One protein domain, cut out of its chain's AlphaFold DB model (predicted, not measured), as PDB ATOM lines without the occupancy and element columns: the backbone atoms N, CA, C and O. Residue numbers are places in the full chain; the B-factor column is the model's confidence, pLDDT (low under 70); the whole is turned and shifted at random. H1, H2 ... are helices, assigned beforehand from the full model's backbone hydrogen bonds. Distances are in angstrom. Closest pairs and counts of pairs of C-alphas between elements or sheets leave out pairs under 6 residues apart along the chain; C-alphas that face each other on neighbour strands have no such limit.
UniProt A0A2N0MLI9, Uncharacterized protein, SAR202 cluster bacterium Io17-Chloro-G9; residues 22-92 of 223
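Overview. This is residues 22 to 92 of the 223 residues of an uncharacterized protein of SAR202 cluster bacterium Io17-Chloro-G9 (UniProt A0A2N0MLI9). What does one see first? There is little regular structure: a wide loop, residues 22 to 55, leads into two short touching helices, H1 then H2, and residues 70 to 92 fold back from H2 as a tail. What is it made of? The 71 printed residues have no named strand; the class is all helix, with 12 residues in named elements. How spread is it? It is only just loose, close to compact, with a radius of gyration of the C-alphas of 13.8 A, and only just elongated, 38 by 25 by 21 A.

Along the chain. Where is H1? Residues 56 to 59, 5.8 A, from C-alpha 56 at (4.739, 23.859, 23.480). Where is H2? Residues 62 to 69, 10.3 A, ending at C-alpha 69 (-3.423, 17.310, 24.081).

Arrangement. What pairs in the loop? Residues 25 to 26 pair with 53 to 54, antiparallel. How do the helices meet? H1 and H2 touch, joined by a tight link; their closest C-alphas, of Ile 57 and Arg 65, are 5.6 A apart. And their backbones? Every O i to N i+4 pair in H2 is within hydrogen-bond range; H1 is too short for one.

Size, cuts and confidence. How far does it reach? The farthest C-alphas, of Pro 45 and Gln 78, are 40.5 A apart. Is anything cut or uncertain? The printed part has no cut, and no printed residue is under 70 in pLDDT.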
ATOM      1  N   ASP A  22       7.437  20.259  12.080       84.88
ATOM      2  CA  ASP A  22       7.991  19.966  13.397       84.88
ATOM      3  C   ASP A  22       7.723  21.153  14.321       84.88
ATOM      4  O   ASP A  22       7.917  22.313  13.947       84.88
ATOM      5  N   PHE A  23       7.237  20.866  15.526       87.31
ATOM      6  CA  PHE A  23       6.856  21.889  16.490       87.31
ATOM      7  C   PHE A  23       7.402  21.546  17.872       87.31
ATOM      8  O   PHE A  23       7.007  20.555  18.482       87.31
ATOM      9  N   GLY A  24       8.308  22.389  18.358       91.06
ATOM     10  CA  GLY A  24       8.916  22.297  19.681       91.06
ATOM     11  C   GLY A  24       9.093  23.689  20.276       91.06
ATOM     12  O   GLY A  24       9.033  24.690  19.560       91.06
ATOM     13  N   ALA A  25       9.293  23.755  21.590       94.19
ATOM     14  CA  ALA A  25       9.560  25.003  22.289       94.19
ATOM     15  C   ALA A  25      10.656  24.829  23.341       94.19
ATOM     16  O   ALA A  25      10.795  23.770  23.954       94.19
ATOM     17  N   PHE A  26      11.379  25.923  23.559       95.38
ATOM     18  CA  PHE A  26      12.288  26.109  24.677       95.38
ATOM     19  C   PHE A  26      11.775  27.263  25.535       95.38
ATOM     20  O   PHE A  26      11.286  28.262  24.998       95.38
ATOM     21  N   ASP A  27      11.893  27.141  26.853       95.56
ATOM     22  CA  ASP A  27      11.566  28.217  27.784       95.56
ATOM     23  C   ASP A  27      12.688  28.419  28.803       95.56
ATOM     24  O   ASP A  27      12.704  27.797  29.860       95.56
ATOM     25  N   GLY A  28      13.591  29.363  28.537       95.25
ATOM     26  CA  GLY A  28      14.699  29.688  29.442       95.25
ATOM     27  C   GLY A  28      14.301  30.236  30.820       95.25
ATOM     28  O   GLY A  28      15.169  30.604  31.608       95.25
ATOM     29  N   ARG A  29      13.001  30.340  31.128       95.56
ATOM     30  CA  ARG A  29      12.493  30.676  32.467       95.56
ATOM     31  C   ARG A  29      12.298  29.442  33.349       95.56
ATOM     32  O   ARG A  29      12.128  29.614  34.558       95.56
ATOM     33  N   VAL A  30      12.256  28.234  32.778       94.81
ATOM     34  CA  VAL A  30      12.148  26.995  33.563       94.81
ATOM     35  C   VAL A  30      13.527  26.548  34.061       94.81
ATOM     36  O   VAL A  30      14.538  26.952  33.494       94.81
ATOM     37  N   PRO A  31      13.619  25.748  35.137       94.69
ATOM     38  CA  PRO A  31      14.878  25.112  35.510       94.69
ATOM     39  C   PRO A  31      15.390  24.173  34.401       94.69
ATOM     40  O   PRO A  31      14.566  23.553  33.726       94.69
ATOM     41  N   PRO A  32      16.716  24.020  34.239       94.75
ATOM     42  CA  PRO A  32      17.281  23.114  33.245       94.75
ATOM     43  C   PRO A  32      17.021  21.637  33.591       94.75
ATOM     44  O   PRO A  32      17.064  21.251  34.762       94.75
ATOM     45  N   LEU A  33      16.812  20.814  32.562       94.00
ATOM     46  CA  LEU A  33      16.730  19.351  32.616       94.00
ATOM     47  C   LEU A  33      18.068  18.719  33.036       94.00
ATOM     48  O   LEU A  33      19.146  19.269  32.791       94.00
ATOM     49  N   GLY A  34      17.989  17.538  33.654       91.50
ATOM     50  CA  GLY A  34      19.084  16.890  34.376       91.50
ATOM     51  C   GLY A  34      19.832  15.801  33.607       91.50
ATOM     52  O   GLY A  34      20.153  14.781  34.205       91.50
ATOM     53  N   PHE A  35      20.139  15.996  32.319       91.94
ATOM     54  CA  PHE A  35      20.784  14.963  31.491       91.94
ATOM     55  C   PHE A  35      22.027  14.339  32.145       91.94
ATOM     56  O   PHE A  35      22.904  15.050  32.642       91.94
ATOM     57  N   ALA A  36      22.171  13.014  32.032       92.19
ATOM     58  CA  ALA A  36      23.297  12.290  32.626       92.19
ATOM     59  C   ALA A  36      24.672  12.693  32.065       92.19
ATOM     60  O   ALA A  36      25.671  12.626  32.781       92.19
ATOM     61  N   ASN A  37      24.732  13.143  30.805       90.00
ATOM     62  CA  ASN A  37      25.909  13.802  30.240       90.00
ATOM     63  C   ASN A  37      25.531  15.163  29.647       90.00
ATOM     64  O   ASN A  37      25.268  15.259  28.442       90.00
ATOM     65  N   PRO A  38      25.544  16.238  30.453       90.06
ATOM     66  CA  PRO A  38      25.176  17.548  29.952       90.06
ATOM     67  C   PRO A  38      26.145  18.017  28.861       90.06
ATOM     68  O   PRO A  38      25.698  18.633  27.907       90.06
ATOM     69  N   ALA A  39      27.434  17.661  28.895       89.25
ATOM     70  CA  ALA A  39      28.423  18.131  27.915       89.25
ATOM     71  C   ALA A  39      28.160  17.676  26.461       89.25
ATOM     72  O   ALA A  39      28.833  18.139  25.539       89.25
ATOM     73  N   ARG A  40      27.199  16.768  26.240       87.50
ATOM     74  CA  ARG A  40      26.772  16.313  24.905       87.50
ATOM     75  C   ARG A  40      25.809  17.265  24.216       87.50
ATOM     76  O   ARG A  40      25.631  17.156  23.005       87.50
ATOM     77  N   PHE A  41      25.210  18.182  24.961       87.88
ATOM     78  CA  PHE A  41      24.228  19.121  24.450       87.88
ATOM     79  C   PHE A  41      24.843  20.514  24.343       87.88
ATOM     80  O   PHE A  41      25.741  20.894  25.094       87.88
ATOM     81  N   TRP A  42      24.387  21.269  23.350       90.69
ATOM     82  CA  TRP A  42      24.725  22.680  23.244       90.69
ATOM     83  C   TRP A  42      23.918  23.469  24.278       90.69
ATOM     84  O   TRP A  42      22.843  23.038  24.682       90.69
ATOM     85  N   SER A  43      24.442  24.612  24.708       92.25
ATOM     86  CA  SER A  43      23.754  25.531  25.620       92.25
ATOM     87  C   SER A  43      23.626  26.907  24.984       92.25
ATOM     88  O   SER A  43      24.463  27.303  24.167       92.25
ATOM     89  N   ASP A  44      22.589  27.634  25.382       94.00
ATOM     90  CA  ASP A  44      22.348  29.019  24.998       94.00
ATOM     91  C   ASP A  44      22.164  29.878  26.265       94.00
ATOM     92  O   ASP A  44      21.398  29.503  27.155       94.00
ATOM     93  N   PRO A  45      22.827  31.046  26.387       92.56
ATOM     94  CA  PRO A  45      22.716  31.898  27.575       92.56
ATOM     95  C   PRO A  45      21.298  32.395  27.900       92.56
ATOM     96  O   PRO A  45      21.063  32.852  29.018       92.56
ATOM     97  N   LEU A  46      20.372  32.361  26.938       92.38
ATOM     98  CA  LEU A  46      18.963  32.721  27.115       92.38
ATOM     99  C   LEU A  46      18.079  31.509  27.450       92.38
ATOM    100  O   LEU A  46      16.864  31.672  27.544       92.38
ATOM    101  N   GLY A  47      18.661  30.314  27.603       91.88
ATOM    102  CA  GLY A  47      17.932  29.068  27.840       91.88
ATOM    103  C   GLY A  47      17.075  28.646  26.646       91.88
ATOM    104  O   GLY A  47      16.017  28.048  26.808       91.88
ATOM    105  N   LEU A  48      17.495  28.997  25.429       92.88
ATOM    106  CA  LEU A  48      16.873  28.530  24.188       92.88
ATOM    107  C   LEU A  48      17.587  27.275  23.686       92.88
ATOM    108  O   LEU A  48      18.070  27.260  22.562       92.88
ATOM    109  N   ASP A  49      17.703  26.266  24.549       93.81
ATOM    110  CA  ASP A  49      18.554  25.092  24.357       93.81
ATOM    111  C   ASP A  49      17.892  23.787  24.852       93.81
ATOM    112  O   ASP A  49      16.822  23.830  25.466       93.81
ATOM    113  N   PRO A  50      18.487  22.601  24.598       92.81
ATOM    114  CA  PRO A  50      17.895  21.317  24.967       92.81
ATOM    115  C   PRO A  50      17.634  21.146  26.466       92.81
ATOM    116  O   PRO A  50      16.780  20.341  26.827       92.81
ATOM    117  N   TYR A  51      18.317  21.894  27.339       95.12
ATOM    118  CA  TYR A  51      18.077  21.832  28.781       95.12
ATOM    119  C   TYR A  51      16.760  22.491  29.181       95.12
ATOM    120  O   TYR A  51      16.262  22.227  30.263       95.12
ATOM    121  N   HIS A  52      16.167  23.318  28.327       96.31
ATOM    122  CA  HIS A  52      14.945  24.060  28.634       96.31
ATOM    123  C   HIS A  52      13.790  23.651  27.720       96.31
ATOM    124  O   HIS A  52      12.893  24.451  27.439       96.31
ATOM    125  N   MET A  53      13.819  22.414  27.213       94.75
ATOM    126  CA  MET A  53      12.749  21.879  26.382       94.75
ATOM    127  C   MET A  53      11.464  21.734  27.197       94.75
ATOM    128  O   MET A  53      11.448  21.144  28.275       94.75
ATOM    129  N   VAL A  54      10.375  22.263  26.652       94.69
ATOM    130  CA  VAL A  54       9.054  22.257  27.282       94.69
ATOM    131  C   VAL A  54       8.013  21.746  26.303       94.69
ATOM    132  O   VAL A  54       8.216  21.774  25.087       94.69
ATOM    133  N   CYS A  55       6.857  21.321  26.812       94.06
ATOM    134  CA  CYS A  55       5.740  21.044  25.929       94.06
ATOM    135  C   CYS A  55       5.176  22.361  25.367       94.06
ATOM    136  O   CYS A  55       4.596  23.142  26.124       94.06
ATOM    137  N   PRO A  56       5.255  22.616  24.047       93.75
ATOM    138  CA  PRO A  56       4.739  23.859  23.480       93.75
ATOM    139  C   PRO A  56       3.217  23.986  23.647       93.75
ATOM    140  O   PRO A  56       2.685  25.092  23.722       93.75
ATOM    141  N   ILE A  57       2.509  22.854  23.740       94.81
ATOM    142  CA  ILE A  57       1.054  22.811  23.916       94.81
ATOM    143  C   ILE A  57       0.639  23.448  25.252       94.81
ATOM    144  O   ILE A  57      -0.439  24.035  25.335       94.81
ATOM    145  N   ASP A  58       1.501  23.429  26.271       93.38
ATOM    146  CA  ASP A  58       1.191  23.968  27.601       93.38
ATOM    147  C   ASP A  58       1.038  25.495  27.626       93.38
ATOM    148  O   ASP A  58       0.414  26.032  28.544       93.38
ATOM    149  N   TYR A  59       1.531  26.184  26.594       93.06
ATOM    150  CA  TYR A  59       1.456  27.642  26.447       93.06
ATOM    151  C   TYR A  59       0.201  28.118  25.708       93.06
ATOM    152  O   TYR A  59      -0.017  29.323  25.573       93.06
ATOM    153  N   TYR A  60      -0.637  27.198  25.226       92.50
ATOM    154  CA  TYR A  60      -1.913  27.550  24.609       92.50
ATOM    155  C   TYR A  60      -2.976  27.879  25.664       92.50
ATOM    156  O   TYR A  60      -2.942  27.390  26.795       92.50
ATOM    157  N   ALA A  61      -3.968  28.684  25.267       94.19
ATOM    158  CA  ALA A  61      -5.170  28.905  26.071       94.19
ATOM    159  C   ALA A  61      -5.842  27.558  26.423       94.19
ATOM    160  O   ALA A  61      -5.799  26.648  25.586       94.19
ATOM    161  N   PRO A  62      -6.464  27.415  27.612       94.88
ATOM    162  CA  PRO A  62      -6.927  26.126  28.131       94.88
ATOM    163  C   PRO A  62      -7.739  25.291  27.137       94.88
ATOM    164  O   PRO A  62      -7.448  24.115  26.943       94.88
ATOM    165  N   GLU A  63      -8.691  25.904  26.434       95.00
ATOM    166  CA  GLU A  63      -9.559  25.208  25.483       95.00
ATOM    167  C   GLU A  63      -8.777  24.634  24.294       95.00
ATOM    168  O   GLU A  63      -9.070  23.533  23.827       95.00
ATOM    169  N   ILE A  64      -7.770  25.361  23.804       94.56
ATOM    170  CA  ILE A  64      -6.925  24.914  22.690       94.56
ATOM    171  C   ILE A  64      -5.901  23.889  23.172       94.56
ATOM    172  O   ILE A  64      -5.683  22.883  22.498       94.56
ATOM    173  N   ARG A  65      -5.311  24.104  24.351       94.81
ATOM    174  CA  ARG A  65      -4.397  23.150  24.985       94.81
ATOM    175  C   ARG A  65      -5.057  21.784  25.130       94.81
ATOM    176  O   ARG A  65      -4.469  20.788  24.720       94.81
ATOM    177  N   ASP A  66      -6.279  21.732  25.652       94.38
ATOM    178  CA  ASP A  66      -6.992  20.472  25.878       94.38
ATOM    179  C   ASP A  66      -7.335  19.774  24.547       94.38
ATOM    180  O   ASP A  66      -7.166  18.560  24.415       94.38
ATOM    181  N   GLN A  67      -7.717  20.540  23.515       94.56
ATOM    182  CA  GLN A  67      -7.926  20.009  22.162       94.56
ATOM    183  C   GLN A  67      -6.646  19.437  21.541       94.56
ATOM    184  O   GLN A  67      -6.697  18.385  20.904       94.56
ATOM    185  N   LEU A  68      -5.509  20.124  21.687       93.81
ATOM    186  CA  LEU A  68      -4.222  19.682  21.146       93.81
ATOM    187  C   LEU A  68      -3.679  18.470  21.909       93.81
ATOM    188  O   LEU A  68      -3.239  17.510  21.281       93.81
ATOM    189  N   ARG A  69      -3.784  18.464  23.243       93.75
ATOM    190  CA  ARG A  69      -3.423  17.310  24.081       93.75
ATOM    191  C   ARG A  69      -4.222  16.066  23.698       93.75
ATOM    192  O   ARG A  69      -3.642  14.996  23.568       93.75
ATOM    193  N   GLY A  70      -5.517  16.213  23.406       92.44
ATOM    194  CA  GLY A  70      -6.365  15.117  22.922       92.44
ATOM    195  C   GLY A  70      -5.961  14.526  21.562       92.44
ATOM    196  O   GLY A  70      -6.519  13.506  21.161       92.44
ATOM    197  N   ARG A  71      -5.014  15.144  20.841       91.88
ATOM    198  CA  ARG A  71      -4.473  14.646  19.564       91.88
ATOM    199  C   ARG A  71      -3.122  13.948  19.704       91.88
ATOM    200  O   ARG A  71      -2.651  13.383  18.720       91.88
ATOM    201  N   LEU A  72      -2.494  13.997  20.876       93.38
ATOM    202  CA  LEU A  72      -1.222  13.323  21.106       93.38
ATOM    203  C   LEU A  72      -1.427  11.809  21.171       93.38
ATOM    204  O   LEU A  72      -2.365  11.308  21.793       93.38
ATOM    205  N   GLY A  73      -0.536  11.072  20.519       92.94
ATOM    206  CA  GLY A  73      -0.627   9.626  20.388       92.94
ATOM    207  C   GLY A  73       0.308   9.100  19.313       92.94
ATOM    208  O   GLY A  73       1.188   9.808  18.821       92.94
ATOM    209  N   GLU A  74       0.118   7.841  18.941       89.25
ATOM    210  CA  GLU A  74       0.887   7.249  17.853       89.25
ATOM    211  C   GLU A  74       0.511   7.835  16.484       89.25
ATOM    212  O   GLU A  74      -0.575   8.380  16.286       89.25
ATOM    213  N   PHE A  75       1.382   7.633  15.493       83.88
ATOM    214  CA  PHE A  75       1.234   8.220  14.156       83.88
ATOM    215  C   PHE A  75      -0.050   7.806  13.403       83.88
ATOM    216  O   PHE A  75      -0.465   8.503  12.482       83.88
ATOM    217  N   THR A  76      -0.673   6.675  13.760       83.94
ATOM    218  CA  THR A  76      -1.941   6.217  13.158       83.94
ATOM    219  C   THR A  76      -3.164   6.909  13.766       83.94
ATOM    220  O   THR A  76      -4.261   6.795  13.219       83.94
ATOM    221  N   GLY A  77      -3.002   7.573  14.915       84.19
ATOM    222  CA  GLY A  77      -4.091   8.125  15.719       84.19
ATOM    223  C   GLY A  77      -4.942   7.080  16.452       84.19
ATOM    224  O   GLY A  77      -5.952   7.447  17.045       84.19
ATOM    225  N   GLN A  78      -4.580   5.789  16.416       86.69
ATOM    226  CA  GLN A  78      -5.375   4.729  17.055       86.69
ATOM    227  C   GLN A  78      -5.104   4.601  18.556       86.69
ATOM    228  O   GLN A  78      -6.016   4.278  19.318       86.69
ATOM    229  N   ARG A  79      -3.867   4.866  18.985       90.62
ATOM    230  CA  ARG A  79      -3.467   4.856  20.395       90.62
ATOM    231  C   ARG A  79      -3.157   6.274  20.877       90.62
ATOM    232  O   ARG A  79      -2.113   6.811  20.503       90.62
ATOM    233  N   PRO A  80      -4.043   6.888  21.682       93.19
ATOM    234  CA  PRO A  80      -3.767   8.182  22.286       93.19
ATOM    235  C   PRO A  80      -2.714   8.052  23.391       93.19
ATOM    236  O   PRO A  80      -2.623   7.024  24.065       93.19
ATOM    237  N   ARG A  81      -1.957   9.124  23.613       94.31
ATOM    238  CA  ARG A  81      -1.088   9.282  24.779       94.31
ATOM    239  C   ARG A  81      -1.940   9.740  25.963       94.31
ATOM    240  O   ARG A  81      -2.545  10.806  25.912       94.31
ATOM    241  N   THR A  82      -2.009   8.931  27.020       92.75
ATOM    242  CA  THR A  82      -2.924   9.164  28.161       92.75
ATOM    243  C   THR A  82      -2.239   9.236  29.522       92.75
ATOM    244  O   THR A  82      -2.877   9.613  30.503       92.75
ATOM    245  N   VAL A  83      -0.960   8.878  29.600       94.06
ATOM    246  CA  VAL A  83      -0.188   8.893  30.846       94.06
ATOM    247  C   VAL A  83       0.531  10.236  30.970       94.06
ATOM    248  O   VAL A  83       1.074  10.737  29.988       94.06
ATOM    249  N   GLU A  84       0.527  10.841  32.157       91.62
ATOM    250  CA  GLU A  84       1.302  12.063  32.403       91.62
ATOM    251  C   GLU A  84       2.817  11.755  32.474       91.62
ATOM    252  O   GLU A  84       3.181  10.685  32.967       91.62
ATOM    253  N   PRO A  85       3.700  12.661  32.010       91.75
ATOM    254  CA  PRO A  85       3.382  13.887  31.278       91.75
ATOM    255  C   PRO A  85       2.764  13.581  29.902       91.75
ATOM    256  O   PRO A  85       3.270  12.742  29.149       91.75
ATOM    257  N   ILE A  86       1.654  14.249  29.566       92.12
ATOM    258  CA  ILE A  86       0.901  13.986  28.323       92.12
ATOM    259  C   ILE A  86       1.735  14.277  27.072       92.12
ATOM    260  O   ILE A  86       1.578  13.596  26.068       92.12
ATOM    261  N   CYS A  87       2.665  15.227  27.122       90.75
ATOM    262  CA  CYS A  87       3.578  15.492  26.005       90.75
ATOM    263  C   CYS A  87       4.788  14.547  25.954       90.75
ATOM    264  O   CYS A  87       5.644  14.704  25.087       90.75
ATOM    265  N   GLY A  88       4.849  13.567  26.858       90.88
ATOM    266  CA  GLY A  88       6.016  12.724  27.065       90.88
ATOM    267  C   GLY A  88       7.059  13.385  27.962       90.88
ATOM    268  O   GLY A  88       6.955  14.556  28.333       90.88
ATOM    269  N   GLU A  89       8.045  12.586  28.340       91.00
ATOM    270  CA  GLU A  89       9.195  12.996  29.135       91.00
ATOM    271  C   GLU A  89      10.412  13.087  28.211       91.00
ATOM    272  O   GLU A  89      10.723  12.135  27.490       91.00
ATOM    273  N   VAL A  90      11.038  14.268  28.175       89.31
ATOM    274  CA  VAL A  90      12.168  14.565  27.278       89.31
ATOM    275  C   VAL A  90      13.449  13.914  27.789       89.31
ATOM    276  O   VAL A  90      14.179  13.290  27.024       89.31
ATOM    277  N   GLU A  91      13.721  14.079  29.079       92.25
ATOM    278  CA  GLU A  91      14.907  13.578  29.760       92.25
ATOM    279  C   GLU A  91      14.481  12.377  30.602       92.25
ATOM    280  O   GLU A  91      13.743  12.536  31.563       92.25
ATOM    281  N   GLN A  92      14.871  11.177  30.171       95.81
ATOM    282  CA  GLN A  92      14.556   9.912  30.849       95.81
ATOM    283  C   GLN A  92      15.826   9.282  31.441       95.81
ATOM    284  O   GLN A  92      15.893   8.062  31.624       95.81
TER     285      GLN A  92